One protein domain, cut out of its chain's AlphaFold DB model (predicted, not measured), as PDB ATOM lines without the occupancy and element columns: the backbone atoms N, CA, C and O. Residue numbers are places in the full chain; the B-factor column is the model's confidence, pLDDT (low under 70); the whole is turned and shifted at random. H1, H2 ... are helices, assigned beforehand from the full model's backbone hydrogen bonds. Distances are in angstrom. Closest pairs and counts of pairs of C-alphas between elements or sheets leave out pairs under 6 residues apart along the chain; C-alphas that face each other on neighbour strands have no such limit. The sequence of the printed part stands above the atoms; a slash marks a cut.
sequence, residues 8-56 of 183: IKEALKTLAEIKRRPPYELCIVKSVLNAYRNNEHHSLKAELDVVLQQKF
ATOM      1  N   ILE A   8     -22.884  42.933 100.255       85.56
ATOM      2  CA  ILE A   8     -22.259  42.413 101.475       85.56
ATOM      3  C   ILE A   8     -22.963  41.131 101.940       85.56
ATOM      4  O   ILE A   8     -22.289  40.164 102.298       85.56
ATOM      5  N   LYS A   9     -24.303  41.090 101.919       84.56
ATOM      6  CA  LYS A   9     -25.073  39.890 102.291       84.56
ATOM      7  C   LYS A   9     -24.726  38.702 101.398       84.56
ATOM      8  O   LYS A   9     -24.480  37.606 101.906       84.56
ATOM      9  N   GLU A  10     -24.658  38.926 100.089       87.50
ATOM     10  CA  GLU A  10     -24.314  37.889  99.117       87.50
ATOM     11  C   GLU A  10     -22.878  37.387  99.317       87.50
ATOM     12  O   GLU A  10     -22.649  36.180  99.424       87.50
ATOM     13  N   ALA A  11     -21.918  38.298  99.504       88.31
ATOM     14  CA  ALA A  11     -20.532  37.939  99.801       88.31
ATOM     15  C   ALA A  11     -20.399  37.121 101.100       88.31
ATOM     16  O   ALA A  11     -19.654  36.139 101.145       88.31
ATOM     17  N   LEU A  12     -21.137  37.483 102.156       86.38
ATOM     18  CA  LEU A  12     -21.143  36.746 103.422       86.38
ATOM     19  C   LEU A  12     -21.756  35.350 103.278       86.38
ATOM     20  O   LEU A  12     -21.252  34.402 103.887       86.38
ATOM     21  N   LYS A  13     -22.808  35.196 102.469       87.75
ATOM     22  CA  LYS A  13     -23.408  33.889 102.183       87.75
ATOM     23  C   LYS A  13     -22.403  32.970 101.484       87.75
ATOM     24  O   LYS A  13     -22.125  31.882 101.986       87.75
ATOM     25  N   THR A  14     -21.774  33.453 100.415       89.12
ATOM     26  CA  THR A  14     -20.735  32.717  99.678       89.12
ATOM     27  C   THR A  14     -19.552  32.360 100.579       89.12
ATOM     28  O   THR A  14     -19.054  31.235 100.561       89.12
ATOM     29  N   LEU A  15     -19.123  33.281 101.447       88.75
ATOM     30  CA  LEU A  15     -18.046  33.028 102.405       88.75
ATOM     31  C   LEU A  15     -18.399  31.919 103.411       88.75
ATOM     32  O   LEU A  15     -17.527  31.122 103.773       88.75
ATOM     33  N   ALA A  16     -19.654  31.859 103.868       87.69
ATOM     34  CA  ALA A  16     -20.123  30.804 104.763       87.69
ATOM     35  C   ALA A  16     -20.090  29.436 104.069       87.69
ATOM     36  O   ALA A  16     -19.586  28.475 104.652       87.69
ATOM     37  N   GLU A  17     -20.540  29.366 102.816       89.38
ATOM     38  CA  GLU A  17     -20.532  28.145 102.000       89.38
ATOM     39  C   GLU A  17     -19.106  27.641 101.741       89.38
ATOM     40  O   GLU A  17     -18.803  26.482 102.033       89.38
ATOM     41  N   ILE A  18     -18.198  28.529 101.311       91.00
ATOM     42  CA  ILE A  18     -16.774  28.208 101.096       91.00
ATOM     43  C   ILE A  18     -16.149  27.634 102.370       91.00
ATOM     44  O   ILE A  18     -15.423  26.640 102.333       91.00
ATOM     45  N   LYS A  19     -16.447  28.241 103.524       88.94
ATOM     46  CA  LYS A  19     -15.911  27.808 104.821       88.94
ATOM     47  C   LYS A  19     -16.694  26.653 105.451       88.94
ATOM     48  O   LYS A  19     -16.340  26.247 106.559       88.94
ATOM     49  N   ARG A  20     -17.737  26.138 104.786       87.44
ATOM     50  CA  ARG A  20     -18.669  25.118 105.302       87.44
ATOM     51  C   ARG A  20     -19.218  25.469 106.690       87.44
ATOM     52  O   ARG A  20     -19.297  24.624 107.582       87.44
ATOM     53  N   ARG A  21     -19.554  26.744 106.895       84.31
ATOM     54  CA  ARG A  21     -20.116  27.274 108.140       84.31
ATOM     55  C   ARG A  21     -21.615  27.529 107.986       84.31
ATOM     56  O   ARG A  21     -22.088  27.732 106.870       84.31
ATOM     57  N   PRO A  22     -22.373  27.556 109.095       84.38
ATOM     58  CA  PRO A  22     -23.744  28.042 109.069       84.38
ATOM     59  C   PRO A  22     -23.802  29.492 108.563       84.38
ATOM     60  O   PRO A  22     -22.825  30.228 108.744       84.38
ATOM     61  N   PRO A  23     -24.944  29.928 108.003       87.19
ATOM     62  CA  PRO A  23     -25.152  31.320 107.623       87.19
ATOM     63  C   PRO A  23     -24.811  32.271 108.774       87.19
ATOM     64  O   PRO A  23     -25.149  32.004 109.929       87.19
ATOM     65  N   TYR A  24     -24.154  33.389 108.466       80.62
ATOM     66  CA  TYR A  24     -23.688  34.338 109.483       80.62
ATOM     67  C   TYR A  24     -24.829  34.933 110.325       80.62
ATOM     68  O   TYR A  24     -24.647  35.141 111.523       80.62
ATOM     69  N   GLU A  25     -26.024  35.099 109.757       80.81
ATOM     70  CA  GLU A  25     -27.233  35.485 110.506       80.81
ATOM     71  C   GLU A  25     -27.555  34.485 111.626       80.81
ATOM     72  O   GLU A  25     -27.838  34.857 112.766       80.81
ATOM     73  N   LEU A  26     -27.414  33.189 111.337       83.31
ATOM     74  CA  LEU A  26     -27.656  32.117 112.296       83.31
ATOM     75  C   LEU A  26     -26.599  32.100 113.414       83.31
ATOM     76  O   LEU A  26     -26.884  31.673 114.535       83.31
ATOM     77  N   CYS A  27     -25.384  32.581 113.134       83.25
ATOM     78  CA  CYS A  27     -24.338  32.760 114.140       83.25
ATOM     79  C   CYS A  27     -24.696  33.869 115.136       83.25
ATOM     80  O   CYS A  27     -24.479  33.684 116.333       83.25
ATOM     81  N   ILE A  28     -25.301  34.970 114.675       85.06
ATOM     82  CA  ILE A  28     -25.779  36.050 115.553       85.06
ATOM     83  C   ILE A  28     -26.893  35.524 116.462       85.06
ATOM     84  O   ILE A  28     -26.820  35.690 117.678       85.06
ATOM     85  N   VAL A  29     -27.868  34.796 115.908       85.25
ATOM     86  CA  VAL A  29     -28.948  34.181 116.701       85.25
ATOM     87  C   VAL A  29     -28.388  33.235 117.767       85.25
ATOM     88  O   VAL A  29     -28.794  33.298 118.927       85.25
ATOM     89  N   LYS A  30     -27.421  32.379 117.412       84.62
ATOM     90  CA  LYS A  30     -26.755  31.479 118.371       84.62
ATOM     91  C   LYS A  30     -26.000  32.238 119.461       84.62
ATOM     92  O   LYS A  30     -26.071  31.830 120.617       84.62
ATOM     93  N   SER A  31     -25.303  33.314 119.099       85.00
ATOM     94  CA  SER A  31     -24.585  34.184 120.038       85.00
ATOM     95  C   SER A  31     -25.539  34.795 121.063       85.00
ATOM     96  O   SER A  31     -25.348  34.638 122.267       85.00
ATOM     97  N   VAL A  32     -26.634  35.393 120.589       86.00
ATOM     98  CA  VAL A  32     -27.673  35.984 121.441       86.00
ATOM     99  C   VAL A  32     -28.315  34.927 122.343       86.00
ATOM    100  O   VAL A  32     -28.428  35.136 123.548       86.00
ATOM    101  N   LEU A  33     -28.691  33.763 121.800       86.56
ATOM    102  CA  LEU A  33     -29.273  32.669 122.587       86.56
ATOM    103  C   LEU A  33     -28.317  32.141 123.659       86.56
ATOM    104  O   LEU A  33     -28.755  31.865 124.774       86.56
ATOM    105  N   ASN A  34     -27.028  31.995 123.349       84.25
ATOM    106  CA  ASN A  34     -26.028  31.614 124.344       84.25
ATOM    107  C   ASN A  34     -25.908  32.676 125.439       84.25
ATOM    108  O   ASN A  34     -25.895  32.320 126.612       84.25
ATOM    109  N   ALA A  35     -25.925  33.961 125.081       85.94
ATOM    110  CA  ALA A  35     -25.891  35.041 126.060       85.94
ATOM    111  C   ALA A  35     -27.136  35.063 126.966       85.94
ATOM    112  O   ALA A  35     -27.029  35.364 128.156       85.94
ATOM    113  N   TYR A  36     -28.319  34.709 126.452       83.50
ATOM    114  CA  TYR A  36     -29.504  34.483 127.289       83.50
ATOM    115  C   TYR A  36     -29.348  33.263 128.207       83.50
ATOM    116  O   TYR A  36     -29.708  33.342 129.375       83.50
ATOM    117  N   ARG A  37     -28.796  32.152 127.705       80.94
ATOM    118  CA  ARG A  37     -28.645  30.894 128.464       80.94
ATOM    119  C   ARG A  37     -27.593  30.961 129.567       80.94
ATOM    120  O   ARG A  37     -27.822  30.431 130.646       80.94
ATOM    121  N   ASN A  38     -26.456  31.592 129.293       79.00
ATOM    122  CA  ASN A  38     -25.310  31.651 130.204       79.00
ATOM    123  C   ASN A  38     -25.311  32.909 131.084       79.00
ATOM    124  O   ASN A  38     -24.372  33.136 131.838       79.00
ATOM    125  N   ASN A  39     -26.337  33.753 130.953       77.31
ATOM    126  CA  ASN A  39     -26.411  35.067 131.582       77.31
ATOM    127  C   ASN A  39     -25.215  35.994 131.266       77.31
ATOM    128  O   ASN A  39     -24.825  36.838 132.065       77.31
ATOM    129  N   GLU A  40     -24.648  35.854 130.067       83.75
ATOM    130  CA  GLU A  40     -23.543  36.687 129.581       83.75
ATOM    131  C   GLU A  40     -24.062  38.002 128.966       83.75
ATOM    132  O   GLU A  40     -25.234  38.126 128.576       83.75
ATOM    133  N   HIS A  41     -23.189  39.007 128.872       84.06
ATOM    134  CA  HIS A  41     -23.510  40.282 128.233       84.06
ATOM    135  C   HIS A  41     -23.531  40.143 126.701       84.06
ATOM    136  O   HIS A  41     -22.633  39.553 126.106       84.06
ATOM    137  N   HIS A  42     -24.540  40.723 126.052       86.81
ATOM    138  CA  HIS A  42     -24.614  40.834 124.596       86.81
ATOM    139  C   HIS A  42     -25.327  42.138 124.239       86.81
ATOM    140  O   HIS A  42     -26.384  42.422 124.803       86.81
ATOM    141  N   SER A  43     -24.784  42.901 123.288       85.81
ATOM    142  CA  SER A  43     -25.276  44.241 122.919       85.81
ATOM    143  C   SER A  43     -26.771  44.261 122.591       85.81
ATOM    144  O   SER A  43     -27.508  45.108 123.073       85.81
ATOM    145  N   LEU A  44     -27.235  43.259 121.845       86.38
ATOM    146  CA  LEU A  44     -28.639  43.141 121.443       86.38
ATOM    147  C   LEU A  44     -29.619  42.720 122.559       86.38
ATOM    148  O   LEU A  44     -30.818  42.801 122.328       86.38
ATOM    149  N   LYS A  45     -29.181  42.260 123.747       84.31
ATOM    150  CA  LYS A  45     -30.108  41.702 124.767       84.31
ATOM    151  C   LYS A  45     -31.140  42.723 125.256       84.31
ATOM    152  O   LYS A  45     -32.306  42.376 125.387       84.31
ATOM    153  N   ALA A  46     -30.726  43.966 125.509       81.94
ATOM    154  CA  ALA A  46     -31.617  44.995 126.054       81.94
ATOM    155  C   ALA A  46     -32.724  45.389 125.062       81.94
ATOM    156  O   ALA A  46     -33.899  45.427 125.419       81.94
ATOM    157  N   GLU A  47     -32.359  45.624 123.802       85.56
ATOM    158  CA  GLU A  47     -33.310  45.982 122.745       85.56
ATOM    159  C   GLU A  47     -34.227  44.806 122.387       85.56
ATOM    160  O   GLU A  47     -35.434  44.974 122.202       85.56
ATOM    161  N   LEU A  48     -33.677  43.587 122.343       86.88
ATOM    162  CA  LEU A  48     -34.448  42.390 122.023       86.88
ATOM    163  C   LEU A  48     -35.465  42.055 123.120       86.88
ATOM    164  O   LEU A  48     -36.559  41.601 122.801       86.88
ATOM    165  N   ASP A  49     -35.150  42.319 124.389       84.00
ATOM    166  CA  ASP A  49     -36.079  42.129 125.505       84.00
ATOM    167  C   ASP A  49     -37.366  42.943 125.333       84.00
ATOM    168  O   ASP A  49     -38.456  42.413 125.569       84.00
ATOM    169  N   VAL A  50     -37.253  44.187 124.861       85.25
ATOM    170  CA  VAL A  50     -38.402  45.061 124.571       85.25
ATOM    171  C   VAL A  50     -39.247  44.471 123.440       85.25
ATOM    172  O   VAL A  50     -40.463  44.324 123.571       85.25
ATOM    173  N   VAL A  51     -38.602  44.066 122.344       87.00
ATOM    174  CA  VAL A  51     -39.276  43.478 121.174       87.00
ATOM    175  C   VAL A  51     -39.965  42.157 121.534       87.00
ATOM    176  O   VAL A  51     -41.085  41.893 121.093       87.00
ATOM    177  N   LEU A  52     -39.318  41.322 122.350       85.81
ATOM    178  CA  LEU A  52     -39.855  40.039 122.800       85.81
ATOM    179  C   LEU A  52     -41.053  40.219 123.735       85.81
ATOM    180  O   LEU A  52     -42.030  39.491 123.587       85.81
ATOM    181  N   GLN A  53     -41.018  41.196 124.646       83.44
ATOM    182  CA  GLN A  53     -42.161  41.521 125.509       83.44
ATOM    183  C   GLN A  53     -43.367  42.013 124.699       83.44
ATOM    184  O   GLN A  53     -44.496  41.618 124.981       83.44
ATOM    185  N   GLN A  54     -43.136  42.823 123.662       85.38
ATOM    186  CA  GLN A  54     -44.201  43.320 122.787       85.38
ATOM    187  C   GLN A  54     -44.812  42.217 121.915       85.38
ATOM    188  O   GLN A  54     -46.033  42.140 121.781       85.38
ATOM    189  N   LYS A  55     -43.982  41.353 121.314       85.00
ATOM    190  CA  LYS A  55     -44.456  40.282 120.420       85.00
ATOM    191  C   LYS A  55     -45.009  39.068 121.159       85.00
ATOM    192  O   LYS A  55     -45.892  38.393 120.635       85.00
ATOM    193  N   PHE A  56     -44.503  38.784 122.355       84.25
ATOM    194  CA  PHE A  56     -44.877  37.615 123.150       84.25
ATOM    195  C   PHE A  56     -45.273  38.018 124.583       84.25
ATOM    196  O   PHE A  56     -44.654  37.569 125.549       84.25
TER     197      PHE A  56
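Overview. This is residues 8 to 56 of the 183 residues of an uncharacterized protein of Acinetobacter brisouii CIP 110357 (UniProt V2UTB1). Three helices make an open, stepped chain with little core: the longest one, H2, forms the middle of the long axis, and H1 and H3 are set crosswise to it near its two ends, well away from each other. The link after H2 folds back beside it before H3 begins, and residues 49 to 56 stick out at the far end. The printed part has 49 residues with three named helices in the order H1, H2, H3 and no named strand; the class is all helix. It is loose, with a radius of gyration of the C-alphas of 13.5 A, and elongated, spanning 36 by 22 by 17 A.

Along the chain. H1 is residues 8 to 18, 15.2 A long from first to last C-alpha, and begins with C-alpha 8 at (-22.259, 42.413, 101.475). H2 is residues 24 to 37, 19.9 A long, with C-alpha 24 at (-23.688, 34.338, 109.483). H3 is residues 45 to 55, 15.1 A long, and ends with C-alpha 55 at (-44.456, 40.282, 120.420).

Arrangement. H1 and H2 only just touch, with 3 pairs of C-alphas within 8 A, and of H2 residue 24 alone takes part. Their closest C-alphas are those of Ala 16 and Tyr 24, 6.9 A apart, and their lines are about perpendicular at 85 degrees. H2 and H3 also only just touch, with 3 such pairs, through residues 32 to 36 alone of H2. Their closest C-alphas are those of Val 32 and Lys 45, 7.0 A apart, and their lines are about perpendicular at 88 degrees. H1 and H3 are apart. Every O i to N i+4 pair is within hydrogen-bond range in H1 and H2, and 6 of 7 are in H3.

Size, cuts and confidence. The two C-alphas farthest apart, those of Ile 18 and Gln 54, are 38.1 A apart. The link from H1 to H2 is tight, with 5 residues, and the link from H2 to H3 is short, with 7. Residues 49 to 56, of which 49 to 55 belong to H3, stand free. The printed part has no cut, its mean pLDDT is 85.2, and no printed residue is under 70.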